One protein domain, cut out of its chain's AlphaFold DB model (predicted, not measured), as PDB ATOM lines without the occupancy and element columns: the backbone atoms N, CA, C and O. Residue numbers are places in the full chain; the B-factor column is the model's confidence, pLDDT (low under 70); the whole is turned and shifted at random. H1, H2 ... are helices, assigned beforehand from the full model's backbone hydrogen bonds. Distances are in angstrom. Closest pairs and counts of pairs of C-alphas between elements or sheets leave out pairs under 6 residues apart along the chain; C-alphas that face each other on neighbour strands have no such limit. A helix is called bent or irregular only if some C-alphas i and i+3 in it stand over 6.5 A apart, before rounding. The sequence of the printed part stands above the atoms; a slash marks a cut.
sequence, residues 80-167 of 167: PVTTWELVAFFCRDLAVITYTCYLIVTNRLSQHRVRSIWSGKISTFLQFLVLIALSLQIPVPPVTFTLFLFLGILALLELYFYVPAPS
ATOM      1  N   PRO A  80     -15.197  13.302  92.904       91.69
ATOM      2  CA  PRO A  80     -16.312  13.869  92.146       91.69
ATOM      3  C   PRO A  80     -15.837  15.009  91.234       91.69
ATOM      4  O   PRO A  80     -16.127  16.181  91.472       91.69
ATOM      5  N   VAL A  81     -15.069  14.660  90.204       92.69
ATOM      6  CA  VAL A  81     -14.518  15.576  89.212       92.69
ATOM      7  C   VAL A  81     -14.626  14.960  87.822       92.69
ATOM      8  O   VAL A  81     -14.336  13.786  87.595       92.69
ATOM      9  N   THR A  82     -15.056  15.767  86.868       93.00
ATOM     10  CA  THR A  82     -15.230  15.375  85.470       93.00
ATOM     11  C   THR A  82     -14.028  15.796  84.622       93.00
ATOM     12  O   THR A  82     -13.221  16.647  85.000       93.00
ATOM     13  N   THR A  83     -13.893  15.222  83.423       91.75
ATOM     14  CA  THR A  83     -12.744  15.496  82.544       91.75
ATOM     15  C   THR A  83     -12.628  16.973  82.158       91.75
ATOM     16  O   THR A  83     -11.521  17.503  82.109       91.75
ATOM     17  N   TRP A  84     -13.746  17.664  81.910       93.44
ATOM     18  CA  TRP A  84     -13.704  19.083  81.543       93.44
ATOM     19  C   TRP A  84     -13.284  19.969  82.727       93.44
ATOM     20  O   TRP A  84     -12.576  20.953  82.521       93.44
ATOM     21  N   GLU A  85     -13.652  19.596  83.957       92.81
ATOM     22  CA  GLU A  85     -13.258  20.293  85.187       92.81
ATOM     23  C   GLU A  85     -11.755  20.176  85.427       92.81
ATOM     24  O   GLU A  85     -11.102  21.174  85.729       92.81
ATOM     25  N   LEU A  86     -11.176  18.993  85.189       91.88
ATOM     26  CA  LEU A  86      -9.725  18.791  85.225       91.88
ATOM     27  C   LEU A  86      -9.008  19.645  84.171       91.88
ATOM     28  O   LEU A  86      -8.017  20.307  84.474       91.88
ATOM     29  N   VAL A  87      -9.517  19.675  82.936       91.50
ATOM     30  CA  VAL A  87      -8.939  20.508  81.869       91.50
ATOM     31  C   VAL A  87      -9.012  21.992  82.237       91.50
ATOM     32  O   VAL A  87      -8.028  22.714  82.080       91.50
ATOM     33  N   ALA A  88     -10.146  22.449  82.771       91.25
ATOM     34  CA  ALA A  88     -10.331  23.825  83.219       91.25
ATOM     35  C   ALA A  88      -9.396  24.189  84.382       91.25
ATOM     36  O   ALA A  88      -8.794  25.262  84.373       91.25
ATOM     37  N   PHE A  89      -9.217  23.273  85.334       90.44
ATOM     38  CA  PHE A  89      -8.308  23.416  86.468       90.44
ATOM     39  C   PHE A  89      -6.856  23.645  86.018       90.44
ATOM     40  O   PHE A  89      -6.196  24.554  86.518       90.44
ATOM     41  N   PHE A  90      -6.373  22.897  85.017       89.50
ATOM     42  CA  PHE A  90      -5.017  23.066  84.472       89.50
ATOM     43  C   PHE A  90      -4.890  24.176  83.416       89.50
ATOM     44  O   PHE A  90      -3.775  24.593  83.093       89.50
ATOM     45  N   CYS A  91      -5.999  24.690  82.875       87.00
ATOM     46  CA  CYS A  91      -5.996  25.682  81.794       87.00
ATOM     47  C   CYS A  91      -5.190  26.940  82.149       87.00
ATOM     48  O   CYS A  91      -4.384  27.412  81.346       87.00
ATOM     49  N   ARG A  92      -5.337  27.449  83.378       82.69
ATOM     50  CA  ARG A  92      -4.568  28.605  83.862       82.69
ATOM     51  C   ARG A  92      -3.068  28.326  83.877       82.69
ATOM     52  O   ARG A  92      -2.281  29.183  83.479       82.69
ATOM     53  N   ASP A  93      -2.650  27.148  84.328       83.06
ATOM     54  CA  ASP A  93      -1.229  26.802  84.394       83.06
ATOM     55  C   ASP A  93      -0.628  26.672  82.994       83.06
ATOM     56  O   ASP A  93       0.488  27.140  82.758       83.06
ATOM     57  N   LEU A  94      -1.393  26.114  82.053       84.88
ATOM     58  CA  LEU A  94      -1.030  26.068  80.639       84.88
ATOM     59  C   LEU A  94      -0.922  27.475  80.038       84.88
ATOM     60  O   LEU A  94       0.044  27.756  79.333       84.88
ATOM     61  N   ALA A  95      -1.841  28.387  80.358       83.44
ATOM     62  CA  ALA A  95      -1.783  29.788  79.936       83.44
ATOM     63  C   ALA A  95      -0.492  30.491  80.404       83.44
ATOM     64  O   ALA A  95       0.219  31.105  79.610       83.44
ATOM     65  N   VAL A  96      -0.126  30.344  81.680       79.38
ATOM     66  CA  VAL A  96       1.108  30.950  82.208       79.38
ATOM     67  C   VAL A  96       2.357  30.330  81.566       79.38
ATOM     68  O   VAL A  96       3.289  31.054  81.206       79.38
ATOM     69  N   ILE A  97       2.388  29.002  81.384       82.12
ATOM     70  CA  ILE A  97       3.515  28.306  80.736       82.12
ATOM     71  C   ILE A  97       3.667  28.753  79.286       82.12
ATOM     72  O   ILE A  97       4.767  29.111  78.874       82.12
ATOM     73  N   THR A  98       2.579  28.738  78.515       83.19
ATOM     74  CA  THR A  98       2.593  29.086  77.088       83.19
ATOM     75  C   THR A  98       3.088  30.510  76.870       83.19
ATOM     76  O   THR A  98       3.973  30.722  76.039       83.19
ATOM     77  N   TYR A  99       2.623  31.468  77.676       80.25
ATOM     78  CA  TYR A  99       3.120  32.839  77.610       80.25
ATOM     79  C   TYR A  99       4.598  32.954  78.001       80.25
ATOM     80  O   TYR A  99       5.377  33.635  77.335       80.25
ATOM     81  N   THR A 100       5.016  32.247  79.054       74.94
ATOM     82  CA  THR A 100       6.426  32.231  79.471       74.94
ATOM     83  C   THR A 100       7.316  31.670  78.359       74.94
ATOM     84  O   THR A 100       8.337  32.271  78.031       74.94
ATOM     85  N   CYS A 101       6.912  30.573  77.714       79.62
ATOM     86  CA  CYS A 101       7.619  30.016  76.561       79.62
ATOM     87  C   CYS A 101       7.677  31.004  75.388       79.62
ATOM     88  O   CYS A 101       8.736  31.162  74.785       79.62
ATOM     89  N   TYR A 102       6.584  31.713  75.094       82.00
ATOM     90  CA  TYR A 102       6.566  32.761  74.072       82.00
ATOM     91  C   TYR A 102       7.595  33.872  74.361       82.00
ATOM     92  O   TYR A 102       8.341  34.272  73.465       82.00
ATOM     93  N   LEU A 103       7.713  34.328  75.614       76.12
ATOM     94  CA  LEU A 103       8.725  35.316  76.014       76.12
ATOM     95  C   LEU A 103      10.166  34.800  75.887       76.12
ATOM     96  O   LEU A 103      11.061  35.574  75.539       76.12
ATOM     97  N   ILE A 104      10.396  33.513  76.170       75.19
ATOM     98  CA  ILE A 104      11.710  32.872  76.002       75.19
ATOM     99  C   ILE A 104      12.087  32.847  74.519       75.19
ATOM    100  O   ILE A 104      13.167  33.310  74.159       75.19
ATOM    101  N   VAL A 105      11.190  32.366  73.652       82.44
ATOM    102  CA  VAL A 105      11.435  32.253  72.203       82.44
ATOM    103  C   VAL A 105      11.638  33.626  71.555       82.44
ATOM    104  O   VAL A 105      12.480  33.775  70.675       82.44
ATOM    105  N   THR A 106      10.922  34.652  72.020       80.62
ATOM    106  CA  THR A 106      11.074  36.034  71.530       80.62
ATOM    107  C   THR A 106      12.233  36.799  72.178       80.62
ATOM    108  O   THR A 106      12.439  37.973  71.870       80.62
ATOM    109  N   ASN A 107      12.997  36.157  73.070       71.75
ATOM    110  CA  ASN A 107      14.111  36.741  73.823       71.75
ATOM    111  C   ASN A 107      13.730  38.000  74.638       71.75
ATOM    112  O   ASN A 107      14.580  38.813  75.002       71.75
ATOM    113  N   ARG A 108      12.437  38.164  74.957       65.81
ATOM    114  CA  ARG A 108      11.886  39.291  75.738       65.81
ATOM    115  C   ARG A 108      11.836  39.020  77.240       65.81
ATOM    116  O   ARG A 108      11.384  39.869  78.011       65.81
ATOM    117  N   LEU A 109      12.349  37.866  77.666       59.75
ATOM    118  CA  LEU A 109      12.397  37.447  79.066       59.75
ATOM    119  C   LEU A 109      13.132  38.464  79.958       59.75
ATOM    120  O   LEU A 109      12.710  38.718  81.079       59.75
ATOM    121  N   SER A 110      14.193  39.099  79.445       49.81
ATOM    122  CA  SER A 110      14.975  40.111  80.176       49.81
ATOM    123  C   SER A 110      14.189  41.389  80.496       49.81
ATOM    124  O   SER A 110      14.546  42.095  81.437       49.81
ATOM    125  N   GLN A 111      13.161  41.712  79.708       47.78
ATOM    126  CA  GLN A 111      12.345  42.915  79.892       47.78
ATOM    127  C   GLN A 111      11.168  42.663  80.839       47.78
ATOM    128  O   GLN A 111      10.612  43.604  81.389       47.78
ATOM    129  N   HIS A 112      10.818  41.399  81.086       47.72
ATOM    130  CA  HIS A 112       9.716  41.024  81.960       47.72
ATOM    131  C   HIS A 112      10.272  40.327  83.198       47.72
ATOM    132  O   HIS A 112      10.462  39.111  83.222       47.72
ATOM    133  N   ARG A 113      10.474  41.078  84.291       45.94
ATOM    134  CA  ARG A 113      10.411  40.422  85.602       45.94
ATOM    135  C   ARG A 113       8.979  39.927  85.726       45.94
ATOM    136  O   ARG A 113       8.078  40.757  85.806       45.94
ATOM    137  N   VAL A 114       8.780  38.609  85.711       50.75
ATOM    138  CA  VAL A 114       7.502  37.955  86.026       50.75
ATOM    139  C   VAL A 114       7.147  38.344  87.463       50.75
ATOM    140  O   VAL A 114       7.492  37.674  88.431       50.75
ATOM    141  N   ARG A 115       6.586  39.542  87.628       45.47
ATOM    142  CA  ARG A 115       6.234  40.106  88.922       45.47
ATOM    143  C   ARG A 115       4.901  39.490  89.302       45.47
ATOM    144  O   ARG A 115       4.017  39.375  88.465       45.47
ATOM    145  N   SER A 116       4.799  39.071  90.563       49.03
ATOM    146  CA  SER A 116       3.630  38.407  91.144       49.03
ATOM    147  C   SER A 116       2.330  39.097  90.729       49.03
ATOM    148  O   SER A 116       1.994  40.170  91.226       49.03
ATOM    149  N   ILE A 117       1.630  38.452  89.803       62.59
ATOM    150  CA  ILE A 117       0.338  38.876  89.293       62.59
ATOM    151  C   ILE A 117      -0.707  38.552  90.368       62.59
ATOM    152  O   ILE A 117      -0.677  37.466  90.957       62.59
ATOM    153  N   TRP A 118      -1.605  39.491  90.670       62.00
ATOM    154  CA  TRP A 118      -2.629  39.303  91.706       62.00
ATOM    155  C   TRP A 118      -3.574  38.141  91.378       62.00
ATOM    156  O   TRP A 118      -3.888  37.345  92.267       62.00
ATOM    157  N   SER A 119      -3.934  37.982  90.100       67.12
ATOM    158  CA  SER A 119      -4.723  36.852  89.594       67.12
ATOM    159  C   SER A 119      -4.080  35.498  89.900       67.12
ATOM    160  O   SER A 119      -4.770  34.543  90.257       67.12
ATOM    161  N   GLY A 120      -2.745  35.438  89.867       71.25
ATOM    162  CA  GLY A 120      -1.986  34.228  90.134       71.25
ATOM    163  C   GLY A 120      -2.130  33.724  91.572       71.25
ATOM    164  O   GLY A 120      -2.266  32.525  91.785       71.25
ATOM    165  N   LYS A 121      -2.154  34.622  92.563       77.06
ATOM    166  CA  LYS A 121      -2.334  34.217  93.970       77.06
ATOM    167  C   LYS A 121      -3.738  33.699  94.239       77.06
ATOM    168  O   LYS A 121      -3.897  32.704  94.939       77.06
ATOM    169  N   ILE A 122      -4.740  34.376  93.676       82.56
ATOM    170  CA  ILE A 122      -6.148  34.003  93.836       82.56
ATOM    171  C   ILE A 122      -6.378  32.619  93.235       82.56
ATOM    172  O   ILE A 122      -6.961  31.762  93.892       82.56
ATOM    173  N   SER A 123      -5.869  32.370  92.026       83.12
ATOM    174  CA  SER A 123      -6.020  31.061  91.394       83.12
ATOM    175  C   SER A 123      -5.342  29.956  92.201       83.12
ATOM    176  O   SER A 123      -5.947  28.912  92.382       83.12
ATOM    177  N   THR A 124      -4.127  30.175  92.724       84.44
ATOM    178  CA  THR A 124      -3.431  29.157  93.529       84.44
ATOM    179  C   THR A 124      -4.195  28.873  94.823       84.44
ATOM    180  O   THR A 124      -4.407  27.717  95.169       84.44
ATOM    181  N   PHE A 125      -4.708  29.905  95.499       87.25
ATOM    182  CA  PHE A 125      -5.547  29.723  96.685       87.25
ATOM    183  C   PHE A 125      -6.821  28.915  96.382       87.25
ATOM    184  O   PHE A 125      -7.141  27.965  97.097       87.25
ATOM    185  N   LEU A 126      -7.511  29.239  95.283       90.12
ATOM    186  CA  LEU A 126      -8.664  28.469  94.808       90.12
ATOM    187  C   LEU A 126      -8.284  27.024  94.464       90.12
ATOM    188  O   LEU A 126      -9.053  26.111  94.744       90.12
ATOM    189  N   GLN A 127      -7.100  26.807  93.891       91.25
ATOM    190  CA  GLN A 127      -6.602  25.485  93.514       91.25
ATOM    191  C   GLN A 127      -6.471  24.591  94.746       91.25
ATOM    192  O   GLN A 127      -7.026  23.496  94.770       91.25
ATOM    193  N   PHE A 128      -5.845  25.095  95.811       91.12
ATOM    194  CA  PHE A 128      -5.762  24.380  97.084       91.12
ATOM    195  C   PHE A 128      -7.137  24.135  97.719       91.12
ATOM    196  O   PHE A 128      -7.364  23.045  98.238       91.12
ATOM    197  N   LEU A 129      -8.072  25.091  97.655       92.56
ATOM    198  CA  LEU A 129      -9.438  24.875  98.154       92.56
ATOM    199  C   LEU A 129     -10.156  23.746  97.406       92.56
ATOM    200  O   LEU A 129     -10.803  22.915  98.040       92.56
ATOM    201  N   VAL A 130     -10.009  23.684  96.082       93.00
ATOM    202  CA  VAL A 130     -10.544  22.581  95.276       93.00
ATOM    203  C   VAL A 130      -9.898  21.257  95.680       93.00
ATOM    204  O   VAL A 130     -10.616  20.288  95.890       93.00
ATOM    205  N   LEU A 131      -8.575  21.208  95.874       93.38
ATOM    206  CA  LEU A 131      -7.897  19.991  96.337       93.38
ATOM    207  C   LEU A 131      -8.395  19.530  97.712       93.38
ATOM    208  O   LEU A 131      -8.591  18.332  97.912       93.38
ATOM    209  N   ILE A 132      -8.648  20.455  98.644       93.69
ATOM    210  CA  ILE A 132      -9.233  20.136  99.957       93.69
ATOM    211  C   ILE A 132     -10.651  19.574  99.786       93.69
ATOM    212  O   ILE A 132     -10.965  18.533 100.360       93.69
ATOM    213  N   ALA A 133     -11.495  20.227  98.982       93.62
ATOM    214  CA  ALA A 133     -12.869  19.788  98.745       93.62
ATOM    215  C   ALA A 133     -12.927  18.396  98.093       93.62
ATOM    216  O   ALA A 133     -13.651  17.525  98.571       93.62
ATOM    217  N   LEU A 134     -12.102  18.157  97.070       93.06
ATOM    218  CA  LEU A 134     -11.998  16.854  96.412       93.06
ATOM    219  C   LEU A 134     -11.444  15.778  97.357       93.06
ATOM    220  O   LEU A 134     -11.935  14.653  97.345       93.06
ATOM    221  N   SER A 135     -10.494  16.122  98.235       92.06
ATOM    222  CA  SER A 135      -9.987  15.200  99.268       92.06
ATOM    223  C   SER A 135     -11.061  14.796 100.283       92.06
ATOM    224  O   SER A 135     -11.003  13.701 100.837       92.06
ATOM    225  N   LEU A 136     -12.039  15.673 100.527       92.38
ATOM    226  CA  LEU A 136     -13.214  15.419 101.364       92.38
ATOM    227  C   LEU A 136     -14.363  14.738 100.604       92.38
ATOM    228  O   LEU A 136     -15.428  14.550 101.188       92.38
ATOM    229  N   GLN A 137     -14.174  14.391  99.325       90.62
ATOM    230  CA  GLN A 137     -15.226  13.851  98.453       90.62
ATOM    231  C   GLN A 137     -16.440  14.794  98.327       90.62
ATOM    232  O   GLN A 137     -17.564  14.365  98.067       90.62
ATOM    233  N   ILE A 138     -16.222  16.102  98.506       92.75
ATOM    234  CA  ILE A 138     -17.254  17.126  98.347       92.75
ATOM    235  C   ILE A 138     -17.288  17.538  96.870       92.75
ATOM    236  O   ILE A 138     -16.258  17.971  96.342       92.75
ATOM    237  N   PRO A 139     -18.447  17.447  96.190       91.12
ATOM    238  CA  PRO A 139     -18.565  17.895  94.813       91.12
ATOM    239  C   PRO A 139     -18.343  19.405  94.740       91.12
ATOM    240  O   PRO A 139     -18.990  20.190  95.439       91.12
ATOM    241  N   VAL A 140     -17.414  19.815  93.883       93.50
ATOM    242  CA  VAL A 140     -17.108  21.228  93.670       93.50
ATOM    243  C   VAL A 140     -18.067  21.786  92.615       93.50
ATOM    244  O   VAL A 140     -18.233  21.167  91.567       93.50
ATOM    245  N   PRO A 141     -18.696  22.956  92.836       92.56
ATOM    246  CA  PRO A 141     -19.588  23.542  91.845       92.56
ATOM    247  C   PRO A 141     -18.876  23.802  90.503       92.56
ATOM    248  O   PRO A 141     -17.802  24.416  90.513       92.56
ATOM    249  N   PRO A 142     -19.500  23.478  89.350       91.38
ATOM    250  CA  PRO A 142     -18.964  23.757  88.011       91.38
ATOM    251  C   PRO A 142     -18.515  25.209  87.798       91.38
ATOM    252  O   PRO A 142     -17.547  25.483  87.087       91.38
ATOM    253  N   VAL A 143     -19.186  26.156  88.462       91.75
ATOM    254  CA  VAL A 143     -18.862  27.591  88.421       91.75
ATOM    255  C   VAL A 143     -17.407  27.853  88.834       91.75
ATOM    256  O   VAL A 143     -16.734  28.679  88.216       91.75
ATOM    257  N   THR A 144     -16.872  27.108  89.803       91.50
ATOM    258  CA  THR A 144     -15.474  27.237  90.244       91.50
ATOM    259  C   THR A 144     -14.496  26.913  89.114       91.50
ATOM    260  O   THR A 144     -13.500  27.609  88.931       91.50
ATOM    261  N   PHE A 145     -14.797  25.906  88.291       92.06
ATOM    262  CA  PHE A 145     -13.968  25.528  87.144       92.06
ATOM    263  C   PHE A 145     -14.066  26.539  85.999       92.06
ATOM    264  O   PHE A 145     -13.055  26.873  85.381       92.06
ATOM    265  N   THR A 146     -15.243  27.131  85.774       90.88
ATOM    266  CA  THR A 146     -15.371  28.253  84.824       90.88
ATOM    267  C   THR A 146     -14.569  29.482  85.263       90.88
ATOM    268  O   THR A 146     -13.992  30.174  84.424       90.88
ATOM    269  N   LEU A 147     -14.443  29.713  86.575       90.69
ATOM    270  CA  LEU A 147     -13.605  30.777  87.117       90.69
ATOM    271  C   LEU A 147     -12.119  30.533  86.820       90.69
ATOM    272  O   LEU A 147     -11.417  31.486  86.497       90.69
ATOM    273  N   PHE A 148     -11.634  29.285  86.846       89.88
ATOM    274  CA  PHE A 148     -10.260  28.972  86.430       89.88
ATOM    275  C   PHE A 148      -9.996  29.294  84.958       89.88
ATOM    276  O   PHE A 148      -8.939  29.845  84.648       89.88
ATOM    277  N   LEU A 149     -10.953  29.024  84.065       89.56
ATOM    278  CA  LEU A 149     -10.849  29.425  82.657       89.56
ATOM    279  C   LEU A 149     -10.748  30.947  82.529       89.56
ATOM    280  O   LEU A 149      -9.860  31.458  81.845       89.56
ATOM    281  N   PHE A 150     -11.615  31.675  83.236       89.19
ATOM    282  CA  PHE A 150     -11.598  33.135  83.238       89.19
ATOM    283  C   PHE A 150     -10.281  33.695  83.792       89.19
ATOM    284  O   PHE A 150      -9.685  34.576  83.180       89.19
ATOM    285  N   LEU A 151      -9.785  33.150  84.906       87.25
ATOM    286  CA  LEU A 151      -8.496  33.526  85.490       87.25
ATOM    287  C   LEU A 151      -7.323  33.192  84.563       87.25
ATOM    288  O   LEU A 151      -6.362  33.951  84.524       87.25
ATOM    289  N   GLY A 152      -7.395  32.099  83.800       85.50
ATOM    290  CA  GLY A 152      -6.402  31.762  82.781       85.50
ATOM    291  C   GLY A 152      -6.356  32.790  81.650       85.50
ATOM    292  O   GLY A 152      -5.278  33.264  81.293       85.50
ATOM    293  N   ILE A 153      -7.521  33.198  81.137       85.81
ATOM    294  CA  ILE A 153      -7.630  34.258  80.122       85.81
ATOM    295  C   ILE A 153      -7.137  35.592  80.689       85.81
ATOM    296  O   ILE A 153      -6.342  36.278  80.052       85.81
ATOM    297  N   LEU A 154      -7.569  35.950  81.898       84.88
ATOM    298  CA  LEU A 154      -7.158  37.181  82.563       84.88
ATOM    299  C   LEU A 154      -5.646  37.196  82.807       84.88
ATOM    300  O   LEU A 154      -5.018  38.220  82.563       84.88
ATOM    301  N   ALA A 155      -5.047  36.067  83.190       81.62
ATOM    302  CA  ALA A 155      -3.601  35.946  83.328       81.62
ATOM    303  C   ALA A 155      -2.882  36.182  81.993       81.62
ATOM    304  O   ALA A 155      -1.887  36.898  81.978       81.62
ATOM    305  N   LEU A 156      -3.386  35.647  80.870       80.75
ATOM    306  CA  LEU A 156      -2.837  35.942  79.536       80.75
ATOM    307  C   LEU A 156      -2.963  37.423  79.176       80.75
ATOM    308  O   LEU A 156      -2.022  37.993  78.634       80.75
ATOM    309  N   LEU A 157      -4.105  38.045  79.481       82.12
ATOM    310  CA  LEU A 157      -4.331  39.466  79.225       82.12
ATOM    311  C   LEU A 157      -3.407  40.337  80.074       82.12
ATOM    312  O   LEU A 157      -2.739  41.208  79.530       82.12
ATOM    313  N   GLU A 158      -3.319  40.094  81.381       77.06
ATOM    314  CA  GLU A 158      -2.391  40.804  82.267       77.06
ATOM    315  C   GLU A 158      -0.956  40.642  81.779       77.06
ATOM    316  O   GLU A 158      -0.231  41.623  81.674       77.06
ATOM    317  N   LEU A 159      -0.560  39.427  81.405       73.25
ATOM    318  CA  LEU A 159       0.757  39.157  80.848       73.25
ATOM    319  C   LEU A 159       1.008  39.914  79.534       73.25
ATOM    320  O   LEU A 159       2.098  40.458  79.364       73.25
ATOM    321  N   TYR A 160       0.016  39.989  78.642       74.06
ATOM    322  CA  TYR A 160       0.084  40.720  77.373       74.06
ATOM    323  C   TYR A 160       0.137  42.243  77.557       74.06
ATOM    324  O   TYR A 160       0.902  42.917  76.872       74.06
ATOM    325  N   PHE A 161      -0.661  42.800  78.473       71.00
ATOM    326  CA  PHE A 161      -0.691  44.240  78.742       71.00
ATOM    327  C   PHE A 161       0.507  44.709  79.571       71.00
ATOM    328  O   PHE A 161       0.913  45.865  79.455       71.00
ATOM    329  N   TYR A 162       1.113  43.833  80.376       65.44
ATOM    330  CA  TYR A 162       2.291  44.147  81.181       65.44
ATOM    331  C   TYR A 162       3.593  44.037  80.367       65.44
ATOM    332  O   TYR A 162       4.551  43.401  80.796       65.44
ATOM    333  N   VAL A 163       3.635  44.689  79.202       54.41
ATOM    334  CA  VAL A 163       4.875  45.016  78.486       54.41
ATOM    335  C   VAL A 163       5.384  46.334  79.065       54.41
ATOM    336  O   VAL A 163       4.711  47.352  78.892       54.41
ATOM    337  N   PRO A 164       6.533  46.385  79.768       47.59
ATOM    338  CA  PRO A 164       7.094  47.673  80.132       47.59
ATOM    339  C   PRO A 164       7.416  48.426  78.841       47.59
ATOM    340  O   PRO A 164       8.046  47.873  77.935       47.59
ATOM    341  N   ALA A 165       6.940  49.669  78.752       37.34
ATOM    342  CA  ALA A 165       7.287  50.567  77.661       37.34
ATOM    343  C   ALA A 165       8.818  50.581  77.493       37.34
ATOM    344  O   ALA A 165       9.525  50.615  78.508       37.34
ATOM    345  N   PRO A 166       9.340  50.514  76.256       41.44
ATOM    346  CA  PRO A 166      10.772  50.635  76.038       41.44
ATOM    347  C   PRO A 166      11.240  51.985  76.596       41.44
ATOM    348  O   PRO A 166      10.712  53.026  76.210       41.44
ATOM    349  N   SER A 167      12.175  51.936  77.546       40.62
ATOM    350  CA  SER A 167      12.981  53.083  77.974       40.62
ATOM    351  C   SER A 167      14.007  53.423  76.907       40.62
ATOM    352  O   SER A 167      14.712  52.464  76.509       40.62
TER     353      SER A 167
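AT A GLANCE: This is residues 80 to 167 of the 167 residues of an uncharacterized protein of Parachlamydia acanthamoebae (strain UV7) (UniProt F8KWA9). Three long helices make a loose, elongated up-and-down bundle, with H1 and H3 side by side and running the same way, and H2 running against both. Seen along the bundle, the three make a triangle in which H3 packs on H1 over many residues and on H2 over few, and a tail, residues 162 to 167, runs on past the end of H3. The printed part has 88 residues with three named helices, in the order H1, H2, H3, and no named strand; the class is all helix. The whole is loose, with a radius of gyration of the C-alphas of 15.1 A, and the C-alphas span 52 by 21 by 17 A.

HOW THE PARTS SIT: The longest helix by residues, H1, residues 83 to 105, has a kink of 40 degrees near residue 92; it is irregular, but only just, with C-alphas 89 and 92 6.9 A apart, and its line is a rough one. H1 and H3, residues 142 to 161, touch and run the same way at a shallow tilt of 9 degrees; their closest C-alphas are those of Arg 92 and Gly 152, 3.8 A apart. H2, residues 118 to 135, touches H3 with residues 119 to 123 alone, and H3 touches H2 with residues 148 to 155 alone. The closest C-alphas of H2 and H3 are those of Ser 119 and Ala 155, 6.4 A apart. H2 and H3 form a helical hairpin, running opposite ways at a shallow tilt of 24 degrees. H1 and H2 are close but not clearly touching, with the C-alphas of Phe 89 and Gln 127 the closest at 7.5 A. They run opposite ways at a shallow tilt of 33 degrees, only just short of steep. In H2 and H3 every O i to N i+4 pair is within hydrogen-bond range; in H1, 17 of 19 are.

IN THESE COORDINATES: H1 measures 31.2 A from C-alpha 83 at (-12.744, 15.496, 82.544) to C-alpha 105 at (11.435, 32.253, 72.203). H2 measures 26.3 A from the C-alpha of Trp 118 to that of Ser 135. H3 measures 29.0 A and ends with C-alpha 161 at (-0.691, 44.240, 78.742).

THE WHOLE: The two C-alphas farthest apart are those of Gln 137 and Ser 167, 52.5 A. The printed part has no cut, and Ser 167 is the chain's last residue. The link from H1 to H2, residues 106 to 117, is long, and the link from H2 to H3, 6 residues, is short but not tight. The mean pLDDT of the printed part is 79.3, and the model's confidence is under 70 at residues 108 to 119 and 162 to 167.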